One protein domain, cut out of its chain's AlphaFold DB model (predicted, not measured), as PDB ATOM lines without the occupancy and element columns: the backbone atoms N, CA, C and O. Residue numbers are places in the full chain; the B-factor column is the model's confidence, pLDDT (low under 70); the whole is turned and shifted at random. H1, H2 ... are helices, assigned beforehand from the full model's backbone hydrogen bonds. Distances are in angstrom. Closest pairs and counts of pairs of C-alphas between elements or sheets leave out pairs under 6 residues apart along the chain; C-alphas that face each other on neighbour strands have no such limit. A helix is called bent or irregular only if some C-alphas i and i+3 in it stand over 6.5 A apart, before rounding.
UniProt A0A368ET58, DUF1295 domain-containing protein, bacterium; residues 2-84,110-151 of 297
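This is residues 2 to 84 and 110 to 151 of the 297 residues of the protein "DUF1295 domain-containing protein" of bacterium (UniProt A0A368ET58). H2 runs through the middle of a splayed four-membered bundle: H1 folds back along it as a helical hairpin, H5b, the longer arm of the bent helix H5, packs on it too, and H4 meets parts of H2 and H5b. Short H3 touches H2 and H5b, while arm H5a hooks off from H5b at one end. The 125 printed residues hold five named helices, H1 to H5 in chain order, and no named strand: all helix. The whole is compact, with a radius of gyration of the C-alphas of 15.5 A, spanning 46 by 34 by 21 A.

H1, residues 3 to 29, touches the hub H2, residues 34 to 55, opposite ways at a shallow tilt of 34.7 degrees, only just short of steep; their closest C-alphas, Gly 22 and Ala 41, are 4.0 A apart. H3, residues 59 to 62, touches H2 at residues 49 to 53 alone, closest at C-alphas 53 and 59, 4.9 A. H4, residues 65 to 80, only just touches H2, with 3 pairs of C-alphas within 8 A, the closest being those of Ile 38 and Ile 73, 6.9 A. H5, residues 119 to 151, was assigned as one helix by its hydrogen bonds but is bent, with C-alphas 127 and 130 9.4 A apart; its arms are H5a, residues 119 to 127, and H5b, residues 130 to 151, irregular with C-alphas 130 and 133 7.1 A apart. H5b touches H2, opposite ways at a shallow tilt of 31 degrees, closest at C-alphas 50 and 138, 6.4 A. H1 is apart from both arms. Every O i to N i+4 pair is within hydrogen-bond range in H2 and H5a, against 20 of 23 in H1, 9 of 12 in H4 and 11 of 18 in H5b; H3 is too short for one.

H1 starts at C-alpha 3 (-37.640, -20.432, -17.943) and is 39.2 A long; H2 measures 31.8 A, H4 23.0 A. H5b, 30.0 A, ends at C-alpha 151 (-26.916, -53.302, -24.089).

Residues 85 to 109 are not printed, and C-alphas 84 and 110 are 37.3 A apart across this cut. The links printed whole are tight, and no printed residue is under pLDDT 70.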
ATOM      1  N   THR A   2     -34.371 -17.686 -15.410       90.00
ATOM      2  CA  THR A   2     -35.028 -17.836 -16.729       90.00
ATOM      3  C   THR A   2     -35.862 -19.127 -16.789       90.00
ATOM      4  O   THR A   2     -35.614 -20.058 -16.014       90.00
ATOM      5  N   THR A   3     -36.830 -19.214 -17.712       90.94
ATOM      6  CA  THR A   3     -37.640 -20.432 -17.943       90.94
ATOM      7  C   THR A   3     -36.760 -21.650 -18.220       90.94
ATOM      8  O   THR A   3     -36.981 -22.721 -17.651       90.94
ATOM      9  N   LYS A   4     -35.706 -21.457 -19.021       93.69
ATOM     10  CA  LYS A   4     -34.698 -22.474 -19.322       93.69
ATOM     11  C   LYS A   4     -33.959 -22.934 -18.068       93.69
ATOM     12  O   LYS A   4     -33.917 -24.129 -17.803       93.69
ATOM     13  N   THR A   5     -33.445 -22.009 -17.252       93.75
ATOM     14  CA  THR A   5     -32.747 -22.361 -16.003       93.75
ATOM     15  C   THR A   5     -33.660 -23.130 -15.046       93.75
ATOM     16  O   THR A   5     -33.228 -24.122 -14.466       93.75
ATOM     17  N   LYS A   6     -34.938 -22.737 -14.923       94.19
ATOM     18  CA  LYS A   6     -35.921 -23.482 -14.117       94.19
ATOM     19  C   LYS A   6     -36.120 -24.905 -14.629       94.19
ATOM     20  O   LYS A   6     -36.134 -25.843 -13.835       94.19
ATOM     21  N   GLY A   7     -36.255 -25.054 -15.945       95.12
ATOM     22  CA  GLY A   7     -36.368 -26.356 -16.590       95.12
ATOM     23  C   GLY A   7     -35.145 -27.235 -16.330       95.12
ATOM     24  O   GLY A   7     -35.302 -28.361 -15.875       95.12
ATOM     25  N   LEU A   8     -33.937 -26.697 -16.520       95.75
ATOM     26  CA  LEU A   8     -32.686 -27.429 -16.305       95.75
ATOM     27  C   LEU A   8     -32.522 -27.887 -14.852       95.75
ATOM     28  O   LEU A   8     -32.158 -29.032 -14.623       95.75
ATOM     29  N   LEU A   9     -32.839 -27.035 -13.873       96.56
ATOM     30  CA  LEU A   9     -32.796 -27.422 -12.458       96.56
ATOM     31  C   LEU A   9     -33.819 -28.511 -12.122       96.56
ATOM     32  O   LEU A   9     -33.542 -29.379 -11.302       96.56
ATOM     33  N   THR A  10     -34.981 -28.487 -12.775       96.62
ATOM     34  CA  THR A  10     -36.006 -29.524 -12.602       96.62
ATOM     35  C   THR A  10     -35.534 -30.863 -13.174       96.62
ATOM     36  O   THR A  10     -35.663 -31.888 -12.511       96.62
ATOM     37  N   VAL A  11     -34.941 -30.857 -14.373       96.81
ATOM     38  CA  VAL A  11     -34.345 -32.054 -14.992       96.81
ATOM     39  C   VAL A  11     -33.194 -32.586 -14.135       96.81
ATOM     40  O   VAL A  11     -33.154 -33.773 -13.831       96.81
ATOM     41  N   LEU A  12     -32.305 -31.710 -13.655       97.19
ATOM     42  CA  LEU A  12     -31.197 -32.087 -12.772       97.19
ATOM     43  C   LEU A  12     -31.688 -32.740 -11.472       97.19
ATOM     44  O   LEU A  12     -31.127 -33.741 -11.030       97.19
ATOM     45  N   PHE A  13     -32.743 -32.187 -10.869       98.06
ATOM     46  CA  PHE A  13     -33.372 -32.757  -9.682       98.06
ATOM     47  C   PHE A  13     -33.946 -34.153  -9.958       98.06
ATOM     48  O   PHE A  13     -33.649 -35.088  -9.214       98.06
ATOM     49  N   ALA A  14     -34.689 -34.317 -11.058       98.00
ATOM     50  CA  ALA A  14     -35.212 -35.616 -11.477       98.00
ATOM     51  C   ALA A  14     -34.088 -36.646 -11.665       98.00
ATOM     52  O   ALA A  14     -34.197 -37.776 -11.195       98.00
ATOM     53  N   TYR A  15     -32.979 -36.241 -12.287       98.12
ATOM     54  CA  TYR A  15     -31.855 -37.131 -12.585       98.12
ATOM     55  C   TYR A  15     -31.092 -37.513 -11.325       98.12
ATOM     56  O   TYR A  15     -30.690 -38.659 -11.172       98.12
ATOM     57  N   THR A  16     -30.947 -36.575 -10.391       98.38
ATOM     58  CA  THR A  16     -30.316 -36.839  -9.096       98.38
ATOM     59  C   THR A  16     -31.120 -37.868  -8.304       98.38
ATOM     60  O   THR A  16     -30.537 -38.786  -7.734       98.38
ATOM     61  N   ILE A  17     -32.456 -37.771  -8.313       98.56
ATOM     62  CA  ILE A  17     -33.315 -38.785  -7.688       98.56
ATOM     63  C   ILE A  17     -33.203 -40.119  -8.430       98.56
ATOM     64  O   ILE A  17     -33.050 -41.148  -7.780       98.56
ATOM     65  N   ALA A  18     -33.249 -40.116  -9.765       98.50
ATOM     66  CA  ALA A  18     -33.158 -41.333 -10.571       98.50
ATOM     67  C   ALA A  18     -31.850 -42.094 -10.305       98.50
ATOM     68  O   ALA A  18     -31.882 -43.272  -9.960       98.50
ATOM     69  N   ILE A  19     -30.710 -41.399 -10.364       98.31
ATOM     70  CA  ILE A  19     -29.384 -41.966 -10.087       98.31
ATOM     71  C   ILE A  19     -29.269 -42.385  -8.617       98.31
ATOM     72  O   ILE A  19     -28.754 -43.461  -8.331       98.31
ATOM     73  N   GLY A  20     -29.776 -41.578  -7.680       98.31
ATOM     74  CA  GLY A  20     -29.750 -41.895  -6.252       98.31
ATOM     75  C   GLY A  20     -30.550 -43.153  -5.903       98.31
ATOM     76  O   GLY A  20     -30.065 -44.001  -5.156       98.31
ATOM     77  N   LEU A  21     -31.749 -43.314  -6.472       98.50
ATOM     78  CA  LEU A  21     -32.578 -44.508  -6.286       98.50
ATOM     79  C   LEU A  21     -32.015 -45.725  -7.029       98.50
ATOM     80  O   LEU A  21     -32.042 -46.827  -6.482       98.50
ATOM     81  N   GLY A  22     -31.446 -45.528  -8.221       98.06
ATOM     82  CA  GLY A  22     -30.693 -46.562  -8.929       98.06
ATOM     83  C   GLY A  22     -29.518 -47.070  -8.088       98.06
ATOM     84  O   GLY A  22     -29.412 -48.268  -7.841       98.06
ATOM     85  N   TYR A  23     -28.697 -46.171  -7.543       97.44
ATOM     86  CA  TYR A  23     -27.597 -46.518  -6.638       97.44
ATOM     87  C   TYR A  23     -28.087 -47.232  -5.373       97.44
ATOM     88  O   TYR A  23     -27.558 -48.279  -5.007       97.44
ATOM     89  N   LEU A  24     -29.140 -46.718  -4.730       98.06
ATOM     90  CA  LEU A  24     -29.730 -47.348  -3.551       98.06
ATOM     91  C   LEU A  24     -30.174 -48.790  -3.846       98.06
ATOM     92  O   LEU A  24     -29.962 -49.672  -3.015       98.06
ATOM     93  N   SER A  25     -30.727 -49.056  -5.032       98.19
ATOM     94  CA  SER A  25     -31.160 -50.402  -5.428       98.19
ATOM     95  C   SER A  25     -30.025 -51.434  -5.466       98.19
ATOM     96  O   SER A  25     -30.266 -52.617  -5.212       98.19
ATOM     97  N   ILE A  26     -28.778 -50.999  -5.686       97.00
ATOM     98  CA  ILE A  26     -27.596 -51.875  -5.675       97.00
ATOM     99  C   ILE A  26     -27.420 -52.506  -4.289       97.00
ATOM    100  O   ILE A  26     -27.168 -53.704  -4.185       97.00
ATOM    101  N   SER A  27     -27.654 -51.742  -3.213       96.06
ATOM    102  CA  SER A  27     -27.549 -52.254  -1.835       96.06
ATOM    103  C   SER A  27     -28.541 -53.385  -1.521       96.06
ATOM    104  O   SER A  27     -28.252 -54.247  -0.696       96.06
ATOM    105  N   TYR A  28     -29.674 -53.436  -2.231       97.25
ATOM    106  CA  TYR A  28     -30.690 -54.486  -2.094       97.25
ATOM    107  C   TYR A  28     -30.479 -55.665  -3.054       97.25
ATOM    108  O   TYR A  28     -31.120 -56.704  -2.908       97.25
ATOM    109  N   THR A  29     -29.581 -55.529  -4.032       97.38
ATOM    110  CA  THR A  29     -29.360 -56.517  -5.101       97.38
ATOM    111  C   THR A  29     -27.966 -57.147  -5.064       97.38
ATOM    112  O   THR A  29     -27.616 -57.886  -5.976       97.38
ATOM    113  N   LEU A  30     -27.197 -56.955  -3.984       95.50
ATOM    114  CA  LEU A  30     -25.837 -57.505  -3.815       95.50
ATOM    115  C   LEU A  30     -25.734 -59.036  -3.953       95.50
ATOM    116  O   LEU A  30     -24.656 -59.560  -4.207       95.50
ATOM    117  N   HIS A  31     -26.843 -59.756  -3.775       96.25
ATOM    118  CA  HIS A  31     -26.926 -61.209  -3.949       96.25
ATOM    119  C   HIS A  31     -27.016 -61.647  -5.426       96.25
ATOM    120  O   HIS A  31     -26.924 -62.836  -5.722       96.25
ATOM    121  N   LEU A  32     -27.234 -60.706  -6.347       97.12
ATOM    122  CA  LEU A  32     -27.294 -60.927  -7.791       97.12
ATOM    123  C   LEU A  32     -25.927 -60.651  -8.431       97.12
ATOM    124  O   LEU A  32     -25.082 -59.983  -7.842       97.12
ATOM    125  N   GLY A  33     -25.709 -61.111  -9.665       95.75
ATOM    126  CA  GLY A  33     -24.500 -60.760 -10.420       95.75
ATOM    127  C   GLY A  33     -24.439 -59.267 -10.771       95.75
ATOM    128  O   GLY A  33     -25.476 -58.635 -10.973       95.75
ATOM    129  N   ASP A  34     -23.230 -58.714 -10.901       95.38
ATOM    130  CA  ASP A  34     -23.004 -57.271 -11.097       95.38
ATOM    131  C   ASP A  34     -23.744 -56.691 -12.308       95.38
ATOM    132  O   ASP A  34     -24.313 -55.605 -12.228       95.38
ATOM    133  N   MET A  35     -23.817 -57.447 -13.409       95.00
ATOM    134  CA  MET A  35     -24.572 -57.042 -14.598       95.00
ATOM    135  C   MET A  35     -26.070 -56.870 -14.307       95.00
ATOM    136  O   MET A  35     -26.701 -55.942 -14.808       95.00
ATOM    137  N   LEU A  36     -26.648 -57.747 -13.481       96.94
ATOM    138  CA  LEU A  36     -28.060 -57.668 -13.112       96.94
ATOM    139  C   LEU A  36     -28.308 -56.555 -12.086       96.94
ATOM    140  O   LEU A  36     -29.332 -55.884 -12.175       96.94
ATOM    141  N   GLN A  37     -27.362 -56.312 -11.169       98.00
ATOM    142  CA  GLN A  37     -27.415 -55.170 -10.245       98.00
ATOM    143  C   GLN A  37     -27.526 -53.849 -11.019       98.00
ATOM    144  O   GLN A  37     -28.463 -53.081 -10.797       98.00
ATOM    145  N   ILE A  38     -26.610 -53.600 -11.964       98.00
ATOM    146  CA  ILE A  38     -26.606 -52.346 -12.729       98.00
ATOM    147  C   ILE A  38     -27.778 -52.253 -13.711       98.00
ATOM    148  O   ILE A  38     -28.307 -51.163 -13.917       98.00
ATOM    149  N   PHE A  39     -28.251 -53.381 -14.256       98.25
ATOM    150  CA  PHE A  39     -29.468 -53.411 -15.068       98.25
ATOM    151  C   PHE A  39     -30.701 -52.988 -14.264       98.25
ATOM    152  O   PHE A  39     -31.453 -52.121 -14.697       98.25
ATOM    153  N   ILE A  40     -30.894 -53.553 -13.068       98.50
ATOM    154  CA  ILE A  40     -32.011 -53.187 -12.186       98.50
ATOM    155  C   ILE A  40     -31.928 -51.706 -11.799       98.50
ATOM    156  O   ILE A  40     -32.949 -51.016 -11.823       98.50
ATOM    157  N   ALA A  41     -30.727 -51.209 -11.495       98.56
ATOM    158  CA  ALA A  41     -30.507 -49.801 -11.185       98.56
ATOM    159  C   ALA A  41     -30.918 -48.874 -12.344       98.56
ATOM    160  O   ALA A  41     -31.608 -47.883 -12.100       98.56
ATOM    161  N   ASP A  42     -30.554 -49.213 -13.585       98.56
ATOM    162  CA  ASP A  42     -30.931 -48.445 -14.780       98.56
ATOM    163  C   ASP A  42     -32.448 -48.484 -15.027       98.56
ATOM    164  O   ASP A  42     -33.075 -47.446 -15.236       98.56
ATOM    165  N   ILE A  43     -33.084 -49.654 -14.877       98.50
ATOM    166  CA  ILE A  43     -34.546 -49.772 -14.980       98.50
ATOM    167  C   ILE A  43     -35.252 -48.894 -13.940       98.50
ATOM    168  O   ILE A  43     -36.178 -48.158 -14.288       98.50
ATOM    169  N   ILE A  44     -34.823 -48.933 -12.677       98.50
ATOM    170  CA  ILE A  44     -35.397 -48.104 -11.606       98.50
ATOM    171  C   ILE A  44     -35.240 -46.619 -11.932       98.50
ATOM    172  O   ILE A  44     -36.209 -45.864 -11.825       98.50
ATOM    173  N   ALA A  45     -34.053 -46.202 -12.365       98.50
ATOM    174  CA  ALA A  45     -33.799 -44.825 -12.752       98.50
ATOM    175  C   ALA A  45     -34.699 -44.395 -13.930       98.50
ATOM    176  O   ALA A  45     -35.333 -43.341 -13.857       98.50
ATOM    177  N   THR A  46     -34.892 -45.245 -14.942       98.44
ATOM    178  CA  THR A  46     -35.827 -44.991 -16.051       98.44
ATOM    179  C   THR A  46     -37.279 -44.860 -15.588       98.44
ATOM    180  O   THR A  46     -37.987 -43.971 -16.067       98.44
ATOM    181  N   PHE A  47     -37.738 -45.668 -14.625       98.31
ATOM    182  CA  PHE A  47     -39.077 -45.508 -14.037       98.31
ATOM    183  C   PHE A  47     -39.240 -44.165 -13.319       98.31
ATOM    184  O   PHE A  47     -40.303 -43.549 -13.415       98.31
ATOM    185  N   VAL A  48     -38.196 -43.684 -12.641       98.38
ATOM    186  CA  VAL A  48     -38.202 -42.351 -12.026       98.38
ATOM    187  C   VAL A  48     -38.338 -41.276 -13.103       98.38
ATOM    188  O   VAL A  48     -39.227 -40.432 -12.998       98.38
ATOM    189  N   ILE A  49     -37.525 -41.328 -14.165       98.31
ATOM    190  CA  ILE A  49     -37.602 -40.360 -15.275       98.31
ATOM    191  C   ILE A  49     -38.976 -40.382 -15.944       98.31
ATOM    192  O   ILE A  49     -39.553 -39.321 -16.184       98.31
ATOM    193  N   TYR A  50     -39.544 -41.568 -16.163       98.31
ATOM    194  CA  TYR A  50     -40.905 -41.716 -16.666       98.31
ATOM    195  C   TYR A  50     -41.946 -41.088 -15.722       98.31
ATOM    196  O   TYR A  50     -42.831 -40.361 -16.165       98.31
ATOM    197  N   GLY A  51     -41.819 -41.279 -14.407       98.12
ATOM    198  CA  GLY A  51     -42.693 -40.627 -13.428       98.12
ATOM    199  C   GLY A  51     -42.648 -39.097 -13.521       98.12
ATOM    200  O   GLY A  51     -43.695 -38.441 -13.529       98.12
ATOM    201  N   PHE A  52     -41.450 -38.520 -13.661       97.81
ATOM    202  CA  PHE A  52     -41.284 -37.083 -13.899       97.81
ATOM    203  C   PHE A  52     -41.877 -36.648 -15.244       97.81
ATOM    204  O   PHE A  52     -42.552 -35.619 -15.305       97.81
ATOM    205  N   SER A  53     -41.693 -37.429 -16.308       96.75
ATOM    206  CA  SER A  53     -42.231 -37.099 -17.629       96.75
ATOM    207  C   SER A  53     -43.763 -37.037 -17.629       96.75
ATOM    208  O   SER A  53     -44.341 -36.099 -18.185       96.75
ATOM    209  N   VAL A  54     -44.425 -37.952 -16.913       96.75
ATOM    210  CA  VAL A  54     -45.881 -37.943 -16.696       96.75
ATOM    211  C   VAL A  54     -46.305 -36.750 -15.836       96.75
ATOM    212  O   VAL A  54     -47.224 -36.018 -16.211       96.75
ATOM    213  N   ALA A  55     -45.625 -36.509 -14.709       96.88
ATOM    214  CA  ALA A  55     -45.966 -35.427 -13.781       96.88
ATOM    215  C   ALA A  55     -45.892 -34.038 -14.438       96.88
ATOM    216  O   ALA A  55     -46.740 -33.179 -14.190       96.88
ATOM    217  N   TYR A  56     -44.906 -33.831 -15.311       95.44
ATOM    218  CA  TYR A  56     -44.703 -32.577 -16.034       95.44
ATOM    219  C   TYR A  56     -45.332 -32.563 -17.433       95.44
ATOM    220  O   TYR A  56     -45.243 -31.543 -18.118       95.44
ATOM    221  N   LYS A  57     -45.981 -33.659 -17.853       94.56
ATOM    222  CA  LYS A  57     -46.565 -33.842 -19.193       94.56
ATOM    223  C   LYS A  57     -45.571 -33.523 -20.314       94.56
ATOM    224  O   LYS A  57     -45.922 -32.868 -21.292       94.56
ATOM    225  N   ASN A  58     -44.326 -33.951 -20.140       95.50
ATOM    226  CA  ASN A  58     -43.255 -33.688 -21.086       95.50
ATOM    227  C   ASN A  58     -42.327 -34.903 -21.177       95.50
ATOM    228  O   ASN A  58     -41.524 -35.164 -20.286       95.50
ATOM    229  N   SER A  59     -42.422 -35.633 -22.284       95.62
ATOM    230  CA  SER A  59     -41.639 -36.852 -22.515       95.62
ATOM    231  C   SER A  59     -40.165 -36.558 -22.833       95.62
ATOM    232  O   SER A  59     -39.319 -37.435 -22.684       95.62
ATOM    233  N   SER A  60     -39.823 -35.304 -23.166       94.81
ATOM    234  CA  SER A  60     -38.437 -34.854 -23.376       94.81
ATOM    235  C   SER A  60     -37.596 -34.804 -22.099       94.81
ATOM    236  O   SER A  60     -36.402 -34.520 -22.176       94.81
ATOM    237  N   PHE A  61     -38.161 -35.142 -20.933       94.25
ATOM    238  CA  PHE A  61     -37.362 -35.482 -19.749       94.25
ATOM    239  C   PHE A  61     -36.376 -36.622 -20.012       94.25
ATOM    240  O   PHE A  61     -35.366 -36.688 -19.330       94.25
ATOM    241  N   TYR A  62     -36.647 -37.500 -20.978       96.69
ATOM    242  CA  TYR A  62     -35.745 -38.589 -21.332       96.69
ATOM    243  C   TYR A  62     -34.612 -38.157 -22.285       96.69
ATOM    244  O   TYR A  62     -33.568 -38.806 -22.351       96.69
ATOM    245  N   ASP A  63     -34.769 -37.041 -23.008       94.50
ATOM    246  CA  ASP A  63     -33.889 -36.673 -24.129       94.50
ATOM    247  C   ASP A  63     -32.406 -36.520 -23.755       94.50
ATOM    248  O   ASP A  63     -31.572 -36.969 -24.537       94.50
ATOM    249  N   PRO A  64     -32.020 -35.931 -22.607       94.25
ATOM    250  CA  PRO A  64     -30.626 -35.961 -22.168       94.25
ATOM    251  C   PRO A  64     -30.299 -37.163 -21.271       94.25
ATOM    252  O   PRO A  64     -29.142 -37.365 -20.926       94.25
ATOM    253  N   TYR A  65     -31.289 -37.946 -20.826       97.38
ATOM    254  CA  TYR A  65     -31.077 -39.005 -19.830       97.38
ATOM    255  C   TYR A  65     -30.216 -40.120 -20.412       97.38
ATOM    256  O   TYR A  65     -29.239 -40.539 -19.793       97.38
ATOM    257  N   TRP A  66     -30.516 -40.527 -21.646       95.50
ATOM    258  CA  TRP A  66     -29.798 -41.600 -22.329       95.50
ATOM    259  C   TRP A  66     -28.321 -41.277 -22.613       95.50
ATOM    260  O   TRP A  66     -27.532 -42.198 -22.798       95.50
ATOM    261  N   SER A  67     -27.924 -39.997 -22.598       96.62
ATOM    262  CA  SER A  67     -26.517 -39.584 -22.657       96.62
ATOM    263  C   SER A  67     -25.887 -39.355 -21.288       96.62
ATOM    264  O   SER A  67     -24.666 -39.381 -21.171       96.62
ATOM    265  N   VAL A  68     -26.690 -39.135 -20.245       98.06
ATOM    266  CA  VAL A  68     -26.220 -38.909 -18.871       98.06
ATOM    267  C   VAL A  68     -25.996 -40.215 -18.117       98.06
ATOM    268  O   VAL A  68     -25.045 -40.286 -17.345       98.06
ATOM    269  N   ILE A  69     -26.822 -41.244 -18.328       98.25
ATOM    270  CA  ILE A  69     -26.716 -42.505 -17.583       98.25
ATOM    271  C   ILE A  69     -25.468 -43.354 -17.917       98.25
ATOM    272  O   ILE A  69     -24.892 -43.916 -16.981       98.25
ATOM    273  N   PRO A  70     -24.944 -43.416 -19.165       98.50
ATOM    274  CA  PRO A  70     -23.810 -44.288 -19.487       98.50
ATOM    275  C   PRO A  70     -22.516 -44.008 -18.696       98.50
ATOM    276  O   PRO A  70     -21.895 -44.973 -18.248       98.50
ATOM    277  N   PRO A  71     -22.113 -42.746 -18.419       98.50
ATOM    278  CA  PRO A  71     -21.026 -42.463 -17.477       98.50
ATOM    279  C   PRO A  71     -21.207 -43.066 -16.078       98.50
ATOM    280  O   PRO A  71     -20.225 -43.501 -15.482       98.50
ATOM    281  N   PHE A  72     -22.433 -43.127 -15.545       98.31
ATOM    282  CA  PHE A  72     -22.696 -43.742 -14.235       98.31
ATOM    283  C   PHE A  72     -22.645 -45.271 -14.302       98.31
ATOM    284  O   PHE A  72     -22.141 -45.901 -13.374       98.31
ATOM    285  N   ILE A  73     -23.085 -45.866 -15.415       98.31
ATOM    286  CA  ILE A  73     -22.898 -47.301 -15.677       98.31
ATOM    287  C   ILE A  73     -21.400 -47.632 -15.742       98.31
ATOM    288  O   ILE A  73     -20.956 -48.599 -15.128       98.31
ATOM    289  N   LEU A  74     -20.597 -46.815 -16.428       97.62
ATOM    290  CA  LEU A  74     -19.140 -46.976 -16.457       97.62
ATOM    291  C   LEU A  74     -18.520 -46.812 -15.059       97.62
ATOM    292  O   LEU A  74     -17.678 -47.616 -14.663       97.62
ATOM    293  N   LEU A  75     -18.963 -45.810 -14.293       97.50
ATOM    294  CA  LEU A  75     -18.501 -45.575 -12.924       97.50
ATOM    295  C   LEU A  75     -18.781 -46.770 -12.005       97.50
ATOM    296  O   LEU A  75     -17.932 -47.106 -11.185       97.50
ATOM    297  N   PHE A  76     -19.929 -47.435 -12.159       97.31
ATOM    298  CA  PHE A  76     -20.240 -48.663 -11.426       97.31
ATOM    299  C   PHE A  76     -19.193 -49.756 -11.673       97.31
ATOM    300  O   PHE A  76     -18.710 -50.363 -10.721       97.31
ATOM    301  N   TRP A  77     -18.791 -49.977 -12.927       95.44
ATOM    302  CA  TRP A  77     -17.772 -50.980 -13.249       95.44
ATOM    303  C   TRP A  77     -16.386 -50.596 -12.736       95.44
ATOM    304  O   TRP A  77     -15.661 -51.458 -12.255       95.44
ATOM    305  N   ILE A  78     -16.033 -49.310 -12.770       94.94
ATOM    306  CA  ILE A  78     -14.787 -48.814 -12.170       94.94
ATOM    307  C   ILE A  78     -14.801 -49.021 -10.649       94.94
ATOM    308  O   ILE A  78     -13.803 -49.450 -10.080       94.94
ATOM    309  N   TRP A  79     -15.936 -48.767  -9.988       95.00
ATOM    310  CA  TRP A  79     -16.103 -49.012  -8.554       95.00
ATOM    311  C   TRP A  79     -15.956 -50.496  -8.197       95.00
ATOM    312  O   TRP A  79     -15.300 -50.815  -7.211       95.00
ATOM    313  N   LYS A  80     -16.497 -51.408  -9.015       93.50
ATOM    314  CA  LYS A  80     -16.330 -52.864  -8.837       93.50
ATOM    315  C   LYS A  80     -14.889 -53.348  -8.998       93.50
ATOM    316  O   LYS A  80     -14.591 -54.464  -8.597       93.50
ATOM    317  N   GLN A  81     -14.023 -52.525  -9.582       90.19
ATOM    318  CA  GLN A  81     -12.585 -52.758  -9.706       90.19
ATOM    319  C   GLN A  81     -11.791 -51.908  -8.697       90.19
ATOM    320  O   GLN A  81     -10.663 -51.520  -8.983       90.19
ATOM    321  N   ASP A  82     -12.400 -51.515  -7.570       91.81
ATOM    322  CA  ASP A  82     -11.796 -50.679  -6.521       91.81
ATOM    323  C   ASP A  82     -11.149 -49.383  -7.045       91.81
ATOM    324  O   ASP A  82     -10.164 -48.875  -6.505       91.81
ATOM    325  N   PHE A  83     -11.717 -48.823  -8.117       92.56
ATOM    326  CA  PHE A  83     -11.198 -47.650  -8.826       92.56
ATOM    327  C   PHE A  83      -9.783 -47.819  -9.404       92.56
ATOM    328  O   PHE A  83      -9.104 -46.826  -9.679       92.56
ATOM    329  N   VAL A  84      -9.340 -49.053  -9.654       87.94
ATOM    330  CA  VAL A  84      -8.073 -49.327 -10.337       87.94
ATOM    331  C   VAL A  84      -8.160 -48.859 -11.791       87.94
ATOM    332  O   VAL A  84      -8.940 -49.369 -12.602       87.94
ATOM    333  N   THR A 110     -29.799 -26.063 -27.447       88.88
ATOM    334  CA  THR A 110     -30.997 -25.953 -28.297       88.88
ATOM    335  C   THR A 110     -32.316 -25.963 -27.532       88.88
ATOM    336  O   THR A 110     -33.316 -25.469 -28.040       88.88
ATOM    337  N   TRP A 111     -32.334 -26.491 -26.310       93.00
ATOM    338  CA  TRP A 111     -33.552 -26.611 -25.520       93.00
ATOM    339  C   TRP A 111     -33.939 -25.295 -24.826       93.00
ATOM    340  O   TRP A 111     -33.096 -24.613 -24.234       93.00
ATOM    341  N   GLU A 112     -35.223 -24.933 -24.875       90.19
ATOM    342  CA  GLU A 112     -35.733 -23.637 -24.384       90.19
ATOM    343  C   GLU A 112     -36.399 -23.717 -22.997       90.19
ATOM    344  O   GLU A 112     -36.580 -22.700 -22.321       90.19
ATOM    345  N   GLY A 113     -36.731 -24.919 -22.528       92.25
ATOM    346  CA  GLY A 113     -37.395 -25.150 -21.248       92.25
ATOM    347  C   GLY A 113     -38.521 -26.177 -21.351       92.25
ATOM    348  O   GLY A 113     -38.842 -26.662 -22.428       92.25
ATOM    349  N   LEU A 114     -39.175 -26.467 -20.224       91.56
ATOM    350  CA  LEU A 114     -40.204 -27.518 -20.114       91.56
ATOM    351  C   LEU A 114     -41.485 -27.275 -20.927       91.56
ATOM    352  O   LEU A 114     -42.332 -28.159 -21.004       91.56
ATOM    353  N   HIS A 115     -41.637 -26.100 -21.534       90.31
ATOM    354  CA  HIS A 115     -42.708 -25.838 -22.497       90.31
ATOM    355  C   HIS A 115     -42.423 -26.468 -23.873       90.31
ATOM    356  O   HIS A 115     -43.332 -26.575 -24.691       90.31
ATOM    357  N   HIS A 116     -41.175 -26.872 -24.129       91.69
ATOM    358  CA  HIS A 116     -40.753 -27.571 -25.332       91.69
ATOM    359  C   HIS A 116     -40.759 -29.088 -25.092       91.69
ATOM    360  O   HIS A 116     -40.030 -29.584 -24.230       91.69
ATOM    361  N   GLU A 117     -41.560 -29.813 -25.871       93.38
ATOM    362  CA  GLU A 117     -41.542 -31.278 -25.992       93.38
ATOM    363  C   GLU A 117     -41.186 -31.624 -27.446       93.38
ATOM    364  O   GLU A 117     -41.636 -30.944 -28.376       93.38
ATOM    365  N   ASP A 118     -40.375 -32.666 -27.653       94.00
ATOM    366  CA  ASP A 118     -40.014 -33.114 -28.995       94.00
ATOM    367  C   ASP A 118     -41.276 -33.433 -29.807       94.00
ATOM    368  O   ASP A 118     -42.197 -34.138 -29.378       94.00
ATOM    369  N   TRP A 119     -41.318 -32.911 -31.030       93.25
ATOM    370  CA  TRP A 119     -42.470 -33.049 -31.912       93.25
ATOM    371  C   TRP A 119     -42.834 -34.510 -32.210       93.25
ATOM    372  O   TRP A 119     -43.999 -34.773 -32.502       93.25
ATOM    373  N   ARG A 120     -41.873 -35.447 -32.157       94.38
ATOM    374  CA  ARG A 120     -42.106 -36.888 -32.353       94.38
ATOM    375  C   ARG A 120     -43.020 -37.435 -31.267       94.38
ATOM    376  O   ARG A 120     -43.916 -38.220 -31.554       94.38
ATOM    377  N   TYR A 121     -42.842 -36.972 -30.034       95.06
ATOM    378  CA  TYR A 121     -43.645 -37.403 -28.895       95.06
ATOM    379  C   TYR A 121     -45.057 -36.833 -28.986       95.06
ATOM    380  O   TYR A 121     -46.027 -37.553 -28.763       95.06
ATOM    381  N   ILE A 122     -45.185 -35.581 -29.433       94.88
ATOM    382  CA  ILE A 122     -46.484 -34.955 -29.718       94.88
ATOM    383  C   ILE A 122     -47.221 -35.702 -30.842       94.88
ATOM    384  O   ILE A 122     -48.415 -35.977 -30.721       94.88
ATOM    385  N   ASP A 123     -46.530 -36.030 -31.937       93.88
ATOM    386  CA  ASP A 123     -47.086 -36.795 -33.064       93.88
ATOM    387  C   ASP A 123     -47.526 -38.196 -32.613       93.88
ATOM    388  O   ASP A 123     -48.653 -38.618 -32.868       93.88
ATOM    389  N   MET A 124     -46.688 -38.884 -31.834       94.88
ATOM    390  CA  MET A 124     -47.011 -40.193 -31.272       94.88
ATOM    391  C   MET A 124     -48.202 -40.149 -30.312       94.88
ATOM    392  O   MET A 124     -49.066 -41.022 -30.375       94.88
ATOM    393  N   ARG A 125     -48.300 -39.117 -29.465       96.00
ATOM    394  CA  ARG A 125     -49.438 -38.903 -28.559       96.00
ATOM    395  C   ARG A 125     -50.744 -38.739 -29.322       96.00
ATOM    396  O   ARG A 125     -51.752 -39.324 -28.935       96.00
ATOM    397  N   LYS A 126     -50.721 -37.999 -30.433       95.56
ATOM    398  CA  LYS A 126     -51.888 -37.840 -31.313       95.56
ATOM    399  C   LYS A 126     -52.305 -39.156 -31.968       95.56
ATOM    400  O   LYS A 126     -53.498 -39.418 -32.058       95.56
ATOM    401  N   ASN A 127     -51.343 -39.976 -32.392       95.00
ATOM    402  CA  ASN A 127     -51.621 -41.238 -33.080       95.00
ATOM    403  C   ASN A 127     -52.075 -42.361 -32.130       95.00
ATOM    404  O   ASN A 127     -52.927 -43.160 -32.500       95.00
ATOM    405  N   LEU A 128     -51.520 -42.431 -30.914       96.19
ATOM    406  CA  LEU A 128     -51.815 -43.501 -29.950       96.19
ATOM    407  C   LEU A 128     -52.985 -43.187 -29.006       96.19
ATOM    408  O   LEU A 128     -53.518 -44.105 -28.382       96.19
ATOM    409  N   GLY A 129     -53.380 -41.917 -28.867       95.44
ATOM    410  CA  GLY A 129     -54.484 -41.514 -27.995       95.44
ATOM    411  C   GLY A 129     -54.285 -41.992 -26.553       95.44
ATOM    412  O   GLY A 129     -53.245 -41.745 -25.945       95.44
ATOM    413  N   SER A 130     -55.269 -42.711 -26.006       94.06
ATOM    414  CA  SER A 130     -55.220 -43.241 -24.634       94.06
ATOM    415  C   SER A 130     -54.092 -44.251 -24.401       94.06
ATOM    416  O   SER A 130     -53.630 -44.395 -23.274       94.06
ATOM    417  N   SER A 131     -53.621 -44.927 -25.450       96.38
ATOM    418  CA  SER A 131     -52.525 -45.898 -25.350       96.38
ATOM    419  C   SER A 131     -51.148 -45.236 -25.289       96.38
ATOM    420  O   SER A 131     -50.151 -45.932 -25.095       96.38
ATOM    421  N   PHE A 132     -51.070 -43.907 -25.455       96.62
ATOM    422  CA  PHE A 132     -49.805 -43.186 -25.494       96.62
ATOM    423  C   PHE A 132     -48.984 -43.377 -24.223       96.62
ATOM    424  O   PHE A 132     -47.809 -43.681 -24.348       96.62
ATOM    425  N   GLU A 133     -49.558 -43.235 -23.026       95.75
ATOM    426  CA  GLU A 133     -48.744 -43.243 -21.798       95.75
ATOM    427  C   GLU A 133     -47.993 -44.572 -21.601       95.75
ATOM    428  O   GLU A 133     -46.820 -44.576 -21.242       95.75
ATOM    429  N   ILE A 134     -48.615 -45.706 -21.940       95.31
ATOM    430  CA  ILE A 134     -47.972 -47.019 -21.794       95.31
ATOM    431  C   ILE A 134     -47.147 -47.398 -23.025       95.31
ATOM    432  O   ILE A 134     -45.968 -47.716 -22.896       95.31
ATOM    433  N   LEU A 135     -47.734 -47.381 -24.225       96.19
ATOM    434  CA  LEU A 135     -47.046 -47.878 -25.423       96.19
ATOM    435  C   LEU A 135     -46.052 -46.857 -25.984       96.19
ATOM    436  O   LEU A 135     -44.965 -47.222 -26.424       96.19
ATOM    437  N   GLY A 136     -46.425 -45.579 -25.966       95.69
ATOM    438  CA  GLY A 136     -45.618 -44.490 -26.499       95.69
ATOM    439  C   GLY A 136     -44.607 -43.972 -25.485       95.69
ATOM    440  O   GLY A 136     -43.409 -44.106 -25.697       95.69
ATOM    441  N   ASN A 137     -45.087 -43.381 -24.392       96.75
ATOM    442  CA  ASN A 137     -44.273 -42.704 -23.391       96.75
ATOM    443  C   ASN A 137     -43.376 -43.691 -22.642       96.75
ATOM    444  O   ASN A 137     -42.158 -43.640 -22.799       96.75
ATOM    445  N   PHE A 138     -43.957 -44.639 -21.903       97.69
ATOM    446  CA  PHE A 138     -43.164 -45.640 -21.198       97.69
ATOM    447  C   PHE A 138     -42.420 -46.565 -22.170       97.69
ATOM    448  O   PHE A 138     -41.196 -46.638 -22.122       97.69
ATOM    449  N   GLY A 139     -43.132 -47.245 -23.071       97.25
ATOM    450  CA  GLY A 139     -42.545 -48.244 -23.965       97.25
ATOM    451  C   GLY A 139     -41.555 -47.660 -24.974       97.25
ATOM    452  O   GLY A 139     -40.385 -48.033 -24.980       97.25
ATOM    453  N   GLY A 140     -42.024 -46.756 -25.837       95.31
ATOM    454  CA  GLY A 140     -41.255 -46.246 -26.974       95.31
ATOM    455  C   GLY A 140     -40.217 -45.169 -26.644       95.31
ATOM    456  O   GLY A 140     -39.134 -45.197 -27.220       95.31
ATOM    457  N   ILE A 141     -40.528 -44.220 -25.751       96.69
ATOM    458  CA  ILE A 141     -39.640 -43.076 -25.450       96.69
ATOM    459  C   ILE A 141     -38.637 -43.429 -24.355       96.69
ATOM    460  O   ILE A 141     -37.473 -43.071 -24.477       96.69
ATOM    461  N   HIS A 142     -39.075 -44.128 -23.305       98.12
ATOM    462  CA  HIS A 142     -38.237 -44.379 -22.133       98.12
ATOM    463  C   HIS A 142     -37.593 -45.769 -22.184       98.12
ATOM    464  O   HIS A 142     -36.373 -45.903 -22.284       98.12
ATOM    465  N   PHE A 143     -38.404 -46.824 -22.138       97.75
ATOM    466  CA  PHE A 143     -37.939 -48.184 -21.884       97.75
ATOM    467  C   PHE A 143     -37.152 -48.773 -23.058       97.75
ATOM    468  O   PHE A 143     -36.060 -49.299 -22.862       97.75
ATOM    469  N   PHE A 144     -37.652 -48.652 -24.291       96.81
ATOM    470  CA  PHE A 144     -36.978 -49.209 -25.465       96.81
ATOM    471  C   PHE A 144     -35.574 -48.610 -25.696       96.81
ATOM    472  O   PHE A 144     -34.625 -49.391 -25.812       96.81
ATOM    473  N   PRO A 145     -35.374 -47.275 -25.682       96.12
ATOM    474  CA  PRO A 145     -34.033 -46.708 -25.768       96.12
ATOM    475  C   PRO A 145     -33.155 -47.047 -24.557       96.12
ATOM    476  O   PRO A 145     -31.957 -47.240 -24.746       96.12
ATOM    477  N   THR A 146     -33.727 -47.171 -23.348       97.88
ATOM    478  CA  THR A 146     -32.975 -47.594 -22.143       97.88
ATOM    479  C   THR A 146     -32.332 -48.953 -22.391       97.88
ATOM    480  O   THR A 146     -31.126 -49.102 -22.232       97.88
ATOM    481  N   LEU A 147     -33.109 -49.929 -22.874       97.62
ATOM    482  CA  LEU A 147     -32.596 -51.272 -23.151       97.62
ATOM    483  C   LEU A 147     -31.479 -51.264 -24.198       97.62
ATOM    484  O   LEU A 147     -30.448 -51.900 -23.993       97.62
ATOM    485  N   ILE A 148     -31.658 -50.543 -25.311       97.19
ATOM    486  CA  ILE A 148     -30.636 -50.479 -26.367       97.19
ATOM    487  C   ILE A 148     -29.346 -49.858 -25.829       97.19
ATOM    488  O   ILE A 148     -28.272 -50.426 -26.023       97.19
ATOM    489  N   VAL A 149     -29.440 -48.719 -25.138       97.88
ATOM    490  CA  VAL A 149     -28.272 -48.027 -24.579       97.88
ATOM    491  C   VAL A 149     -27.584 -48.887 -23.523       97.88
ATOM    492  O   VAL A 149     -26.361 -49.021 -23.563       97.88
ATOM    493  N   PHE A 150     -28.344 -49.539 -22.641       97.88
ATOM    494  CA  PHE A 150     -27.801 -50.465 -21.653       97.88
ATOM    495  C   PHE A 150     -27.029 -51.612 -22.317       97.88
ATOM    496  O   PHE A 150     -25.881 -51.880 -21.957       97.88
ATOM    497  N   PHE A 151     -27.605 -52.250 -23.341       95.69
ATOM    498  CA  PHE A 151     -26.916 -53.302 -24.089       95.69
ATOM    499  C   PHE A 151     -25.648 -52.790 -24.772       95.69
ATOM    500  O   PHE A 151     -24.631 -53.481 -24.768       95.69
TER     501      PHE A 151